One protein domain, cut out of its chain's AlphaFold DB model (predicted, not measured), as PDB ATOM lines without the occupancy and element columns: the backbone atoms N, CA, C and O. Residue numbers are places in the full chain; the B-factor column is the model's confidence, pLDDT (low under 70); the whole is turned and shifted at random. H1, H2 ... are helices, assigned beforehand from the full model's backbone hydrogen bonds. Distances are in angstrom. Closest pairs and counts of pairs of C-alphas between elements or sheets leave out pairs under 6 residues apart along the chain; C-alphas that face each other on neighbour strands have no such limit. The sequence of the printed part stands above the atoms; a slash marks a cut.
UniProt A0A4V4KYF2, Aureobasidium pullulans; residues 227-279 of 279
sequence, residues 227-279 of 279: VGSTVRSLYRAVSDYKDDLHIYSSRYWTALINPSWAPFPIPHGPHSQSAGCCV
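AT A GLANCE: This is residues 227 to 279 of the 279 residues of a protein of Aureobasidium pullulans (UniProt A0A4V4KYF2). This part has little regular structure: two short helices, H1 and the shorter H2, at the two ends of a connecting loop, and then a long tail, residues 256 to 279, that swings out in a wide loop and folds back. Residues 261 to 267 stick out at the far turn of that loop. The printed part has 53 residues, 16 of them in named elements, H1 then H2, with no named strand; the class is all helix. It is only just compact, close to loose, with a radius of gyration of the C-alphas of 11.8 A and spans of 28 by 26 by 19 A.

HOW THE PARTS SIT: H1, residues 234 to 244, and H2, residues 251 to 255, are apart, with no C-alpha of the one within 8 A of the other. A short link of 6 residues joins them. Residues 240 to 246, of which 240 to 244 belong to H1, stand free. In H1 and H2 every O i to N i+4 pair is within hydrogen-bond range.

IN THESE COORDINATES: H1 measures 15.4 A, from C-alpha 234 at (194.937, 235.305, 221.346) to C-alpha 244. H2 ends with C-alpha 255 at (182.814, 231.192, 229.798).

THE WHOLE: The C-alphas of Pro 265 and Val 279, the two farthest apart, are 32.1 A apart. The printed part has no cut. Residues 258 to 279 have pLDDT under 70.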
ATOM      1  N   VAL A 227     197.640 229.845 231.199       85.06
ATOM      2  CA  VAL A 227     198.577 230.848 231.694       85.06
ATOM      3  C   VAL A 227     198.552 232.057 230.760       85.06
ATOM      4  O   VAL A 227     199.099 232.029 229.665       85.06
ATOM      5  N   GLY A 228     197.987 233.185 231.199       81.69
ATOM      6  CA  GLY A 228     197.810 234.361 230.330       81.69
ATOM      7  C   GLY A 228     199.085 234.891 229.644       81.69
ATOM      8  O   GLY A 228     198.996 235.571 228.621       81.69
ATOM      9  N   SER A 229     200.282 234.573 230.155       84.06
ATOM     10  CA  SER A 229     201.553 234.961 229.532       84.06
ATOM     11  C   SER A 229     201.852 234.242 228.210       84.06
ATOM     12  O   SER A 229     202.624 234.811 227.431       84.06
ATOM     13  N   THR A 230     201.242 233.077 227.948       86.19
ATOM     14  CA  THR A 230     201.407 232.262 226.725       86.19
ATOM     15  C   THR A 230     200.446 232.683 225.606       86.19
ATOM     16  O   THR A 230     200.747 232.500 224.431       86.19
ATOM     17  N   VAL A 231     199.322 233.327 225.946       89.88
ATOM     18  CA  VAL A 231     198.208 233.628 225.020       89.88
ATOM     19  C   VAL A 231     197.804 235.112 224.998       89.88
ATOM     20  O   VAL A 231     196.641 235.458 224.796       89.88
ATOM     21  N   ARG A 232     198.768 236.022 225.184       87.12
ATOM     22  CA  ARG A 232     198.523 237.463 225.438       87.12
ATOM     23  C   ARG A 232     197.613 238.160 224.424       87.12
ATOM     24  O   ARG A 232     196.810 239.004 224.805       87.12
ATOM     25  N   SER A 233     197.773 237.858 223.138       90.06
ATOM     26  CA  SER A 233     197.002 238.473 222.049       90.06
ATOM     27  C   SER A 233     195.891 237.575 221.504       90.06
ATOM     28  O   SER A 233     195.098 238.050 220.693       90.06
ATOM     29  N   LEU A 234     195.814 236.313 221.942       91.94
ATOM     30  CA  LEU A 234     194.937 235.305 221.346       91.94
ATOM     31  C   LEU A 234     193.466 235.699 221.475       91.94
ATOM     32  O   LEU A 234     192.764 235.765 220.472       91.94
ATOM     33  N   TYR A 235     193.010 236.019 222.689       89.00
ATOM     34  CA  TYR A 235     191.608 236.372 222.919       89.00
ATOM     35  C   TYR A 235     191.182 237.593 222.095       89.00
ATOM     36  O   TYR A 235     190.124 237.572 221.473       89.00
ATOM     37  N   ARG A 236     192.032 238.629 222.030       90.19
ATOM     38  CA  ARG A 236     191.771 239.817 221.205       90.19
ATOM     39  C   ARG A 236     191.639 239.438 219.730       90.19
ATOM     40  O   ARG A 236     190.624 239.748 219.131       90.19
ATOM     41  N   ALA A 237     192.616 238.713 219.180       93.75
ATOM     42  CA  ALA A 237     192.606 238.315 217.773       93.75
ATOM     43  C   ALA A 237     191.380 237.456 217.409       93.75
ATOM     44  O   ALA A 237     190.789 237.639 216.348       93.75
ATOM     45  N   VAL A 238     190.969 236.541 218.294       93.31
ATOM     46  CA  VAL A 238     189.767 235.721 218.085       93.31
ATOM     47  C   VAL A 238     188.491 236.556 218.230       93.31
ATOM     48  O   VAL A 238     187.536 236.319 217.496       93.31
ATOM     49  N   SER A 239     188.460 237.534 219.142       91.75
ATOM     50  CA  SER A 239     187.327 238.456 219.285       91.75
ATOM     51  C   SER A 239     187.148 239.309 218.033       91.75
ATOM     52  O   SER A 239     186.038 239.372 217.516       91.75
ATOM     53  N   ASP A 240     188.235 239.882 217.514       94.88
ATOM     54  CA  ASP A 240     188.223 240.676 216.281       94.88
ATOM     55  C   ASP A 240     187.713 239.820 215.107       94.88
ATOM     56  O   ASP A 240     186.755 240.186 214.431       94.88
ATOM     57  N   TYR A 241     188.251 238.603 214.943       95.31
ATOM     58  CA  TYR A 241     187.800 237.653 213.917       95.31
ATOM     59  C   TYR A 241     186.312 237.283 214.044       95.31
ATOM     60  O   TYR A 241     185.586 237.189 213.051       95.31
ATOM     61  N   LYS A 242     185.841 237.055 215.275       93.69
ATOM     62  CA  LYS A 242     184.438 236.745 215.570       93.69
ATOM     63  C   LYS A 242     183.527 237.911 215.176       93.69
ATOM     64  O   LYS A 242     182.437 237.667 214.656       93.69
ATOM     65  N   ASP A 243     183.947 239.140 215.452       94.31
ATOM     66  CA  ASP A 243     183.177 240.347 215.163       94.31
ATOM     67  C   ASP A 243     183.150 240.639 213.655       94.31
ATOM     68  O   ASP A 243     182.065 240.849 213.110       94.31
ATOM     69  N   ASP A 244     184.282 240.497 212.959       97.38
ATOM     70  CA  ASP A 244     184.372 240.612 211.497       97.38
ATOM     71  C   ASP A 244     183.428 239.627 210.782       97.38
ATOM     72  O   ASP A 244     182.724 239.975 209.827       97.38
ATOM     73  N   LEU A 245     183.352 238.388 211.276       97.31
ATOM     74  CA  LEU A 245     182.469 237.353 210.732       97.31
ATOM     75  C   LEU A 245     181.038 237.388 211.278       97.31
ATOM     76  O   LEU A 245     180.233 236.527 210.917       97.31
ATOM     77  N   HIS A 246     180.697 238.361 212.127       96.12
ATOM     78  CA  HIS A 246     179.370 238.493 212.732       96.12
ATOM     79  C   HIS A 246     178.905 237.212 213.459       96.12
ATOM     80  O   HIS A 246     177.721 236.863 213.469       96.12
ATOM     81  N   ILE A 247     179.839 236.488 214.084       95.00
ATOM     82  CA  ILE A 247     179.541 235.260 214.822       95.00
ATOM     83  C   ILE A 247     178.914 235.631 216.171       95.00
ATOM     84  O   ILE A 247     179.490 236.377 216.970       95.00
ATOM     85  N   TYR A 248     177.734 235.081 216.459       92.31
ATOM     86  CA  TYR A 248     177.052 235.300 217.734       92.31
ATOM     87  C   TYR A 248     177.811 234.673 218.907       92.31
ATOM     88  O   TYR A 248     178.280 233.535 218.840       92.31
ATOM     89  N   SER A 249     177.876 235.402 220.021       89.19
ATOM     90  CA  SER A 249     178.448 234.890 221.267       89.19
ATOM     91  C   SER A 249     177.637 233.702 221.780       89.19
ATOM     92  O   SER A 249     176.429 233.794 221.990       89.19
ATOM     93  N   SER A 250     178.315 232.580 222.008       88.31
ATOM     94  CA  SER A 250     177.728 231.406 222.653       88.31
ATOM     95  C   SER A 250     177.991 231.422 224.158       88.31
ATOM     96  O   SER A 250     178.874 232.129 224.640       88.31
ATOM     97  N   ARG A 251     177.303 230.556 224.910       86.31
ATOM     98  CA  ARG A 251     177.620 230.326 226.330       86.31
ATOM     99  C   ARG A 251     179.086 229.930 226.570       86.31
ATOM    100  O   ARG A 251     179.631 230.234 227.620       86.31
ATOM    101  N   TYR A 252     179.719 229.262 225.600       86.50
ATOM    102  CA  TYR A 252     181.128 228.879 225.691       86.50
ATOM    103  C   TYR A 252     182.045 230.087 225.522       86.50
ATOM    104  O   TYR A 252     183.029 230.191 226.234       86.50
ATOM    105  N   TRP A 253     181.683 231.026 224.643       85.69
ATOM    106  CA  TRP A 253     182.396 232.298 224.515       85.69
ATOM    107  C   TRP A 253     182.344 233.087 225.823       85.69
ATOM    108  O   TRP A 253     183.370 233.534 226.320       85.69
ATOM    109  N   THR A 254     181.156 233.188 226.424       84.12
ATOM    110  CA  THR A 254     180.976 233.863 227.715       84.12
ATOM    111  C   THR A 254     181.808 233.220 228.827       84.12
ATOM    112  O   THR A 254     182.329 233.942 229.669       84.12
ATOM    113  N   ALA A 255     181.998 231.897 228.808       82.19
ATOM    114  CA  ALA A 255     182.814 231.192 229.798       82.19
ATOM    115  C   ALA A 255     184.320 231.526 229.728       82.19
ATOM    116  O   ALA A 255     185.030 231.281 230.699       82.19
ATOM    117  N   LEU A 256     184.811 232.096 228.619       80.88
ATOM    118  CA  LEU A 256     186.209 232.534 228.470       80.88
ATOM    119  C   LEU A 256     186.462 233.936 229.058       80.88
ATOM    120  O   LEU A 256     187.606 234.389 229.161       80.88
ATOM    121  N   ILE A 257     185.396 234.652 229.424       78.38
ATOM    122  CA  ILE A 257     185.448 236.053 229.838       78.38
ATOM    123  C   ILE A 257     185.216 236.142 231.339       78.38
ATOM    124  O   ILE A 257     184.168 235.750 231.843       78.38
ATOM    125  N   ASN A 258     186.164 236.756 232.044       68.00
ATOM    126  CA  ASN A 258     185.907 237.226 233.396       68.00
ATOM    127  C   ASN A 258     185.218 238.592 233.321       68.00
ATOM    128  O   ASN A 258     185.753 239.509 232.689       68.00
ATOM    129  N   PRO A 259     184.038 238.755 233.935       57.69
ATOM    130  CA  PRO A 259     183.339 240.024 233.891       57.69
ATOM    131  C   PRO A 259     184.140 241.101 234.638       57.69
ATOM    132  O   PRO A 259     184.704 240.864 235.708       57.69
ATOM    133  N   SER A 260     184.204 242.296 234.052       56.66
ATOM    134  CA  SER A 260     184.879 243.442 234.666       56.66
ATOM    135  C   SER A 260     184.066 243.954 235.852       56.66
ATOM    136  O   SER A 260     182.858 244.156 235.742       56.66
ATOM    137  N   TRP A 261     184.736 244.224 236.970       58.09
ATOM    138  CA  TRP A 261     184.138 244.951 238.094       58.09
ATOM    139  C   TRP A 261     184.112 246.472 237.859       58.09
ATOM    140  O   TRP A 261     183.402 247.186 238.563       58.09
ATOM    141  N   ALA A 262     184.889 246.975 236.892       54.41
ATOM    142  CA  ALA A 262     185.001 248.397 236.591       54.41
ATOM    143  C   ALA A 262     184.087 248.793 235.412       54.41
ATOM    144  O   ALA A 262     184.098 248.088 234.396       54.41
ATOM    145  N   PRO A 263     183.326 249.902 235.528       56.00
ATOM    146  CA  PRO A 263     182.491 250.432 234.451       56.00
ATOM    147  C   PRO A 263     183.342 251.021 233.319       56.00
ATOM    148  O   PRO A 263     184.487 251.448 233.522       56.00
ATOM    149  N   PHE A 264     182.767 251.082 232.122       46.12
ATOM    150  CA  PHE A 264     183.383 251.773 230.994       46.12
ATOM    151  C   PHE A 264     183.548 253.268 231.342       46.12
ATOM    152  O   PHE A 264     182.637 253.834 231.940       46.12
ATOM    153  N   PRO A 265     184.668 253.958 231.027       52.84
ATOM    154  CA  PRO A 265     185.766 253.586 230.133       52.84
ATOM    155  C   PRO A 265     187.066 253.198 230.867       52.84
ATOM    156  O   PRO A 265     188.147 253.371 230.308       52.84
ATOM    157  N   ILE A 266     187.004 252.756 232.130       56.94
ATOM    158  CA  ILE A 266     188.211 252.511 232.936       56.94
ATOM    159  C   ILE A 266     189.032 251.376 232.290       56.94
ATOM    160  O   ILE A 266     188.544 250.245 232.239       56.94
ATOM    161  N   PRO A 267     190.263 251.641 231.799       45.53
ATOM    162  CA  PRO A 267     191.078 250.620 231.155       45.53
ATOM    163  C   PRO A 267     191.404 249.502 232.136       45.53
ATOM    164  O   PRO A 267     191.746 249.751 233.296       45.53
ATOM    165  N   HIS A 268     191.336 248.264 231.661       58.34
ATOM    166  CA  HIS A 268     191.747 247.118 232.449       58.34
ATOM    167  C   HIS A 268     193.232 247.235 232.816       58.34
ATOM    168  O   HIS A 268     194.083 247.498 231.964       58.34
ATOM    169  N   GLY A 269     193.559 247.021 234.092       40.59
ATOM    170  CA  GLY A 269     194.944 246.779 234.483       40.59
ATOM    171  C   GLY A 269     195.476 245.504 233.807       40.59
ATOM    172  O   GLY A 269     194.680 244.662 233.387       40.59
ATOM    173  N   PRO A 270     196.803 245.296 233.759       41.62
ATOM    174  CA  PRO A 270     197.459 244.157 233.091       41.62
ATOM    175  C   PRO A 270     197.068 242.756 233.622       41.62
ATOM    176  O   PRO A 270     197.622 241.749 233.191       41.62
ATOM    177  N   HIS A 271     196.113 242.679 234.551       39.97
ATOM    178  CA  HIS A 271     195.648 241.477 235.232       39.97
ATOM    179  C   HIS A 271     194.227 241.029 234.847       39.97
ATOM    180  O   HIS A 271     193.769 240.032 235.402       39.97
ATOM    181  N   SER A 272     193.522 241.681 233.906       41.56
ATOM    182  CA  SER A 272     192.274 241.113 233.360       41.56
ATOM    183  C   SER A 272     192.603 239.983 232.378       41.56
ATOM    184  O   SER A 272     192.525 240.125 231.159       41.56
ATOM    185  N   GLN A 273     193.067 238.864 232.923       43.69
ATOM    186  CA  GLN A 273     193.384 237.672 232.156       43.69
ATOM    187  C   GLN A 273     192.069 237.083 231.630       43.69
ATOM    188  O   GLN A 273     191.220 236.631 232.403       43.69
ATOM    189  N   SER A 274     191.890 237.130 230.310       44.72
ATOM    190  CA  SER A 274     190.919 236.291 229.614       44.72
ATOM    191  C   SER A 274     191.301 234.836 229.870       44.72
ATOM    192  O   SER A 274     192.448 234.450 229.628       44.72
ATOM    193  N   ALA A 275     190.359 234.051 230.379       39.88
ATOM    194  CA  ALA A 275     190.538 232.626 230.579       39.88
ATOM    195  C   ALA A 275     190.496 231.957 229.203       39.88
ATOM    196  O   ALA A 275     189.433 231.642 228.683       39.88
ATOM    197  N   GLY A 276     191.655 231.788 228.568       35.00
ATOM    198  CA  GLY A 276     191.771 230.818 227.488       35.00
ATOM    199  C   GLY A 276     191.671 229.421 228.097       35.00
ATOM    200  O   GLY A 276     192.318 229.149 229.101       35.00
ATOM    201  N   CYS A 277     190.859 228.545 227.520       28.89
ATOM    202  CA  CYS A 277     191.092 227.109 227.605       28.89
ATOM    203  C   CYS A 277     191.629 226.710 226.233       28.89
ATOM    204  O   CYS A 277     190.924 226.899 225.240       28.89
ATOM    205  N   CYS A 278     192.843 226.169 226.161       29.44
ATOM    206  CA  CYS A 278     193.225 225.344 225.021       29.44
ATOM    207  C   CYS A 278     192.549 223.984 225.238       29.44
ATOM    208  O   CYS A 278     192.864 223.288 226.203       29.44
ATOM    209  N   VAL A 279     191.557 223.664 224.408       31.80
ATOM    210  CA  VAL A 279     190.837 222.383 224.420       31.80
ATOM    211  C   VAL A 279     191.263 221.573 223.207       31.80
ATOM    212  O   VAL A 279     191.363 222.185 222.123       31.80
TER     213      VAL A 279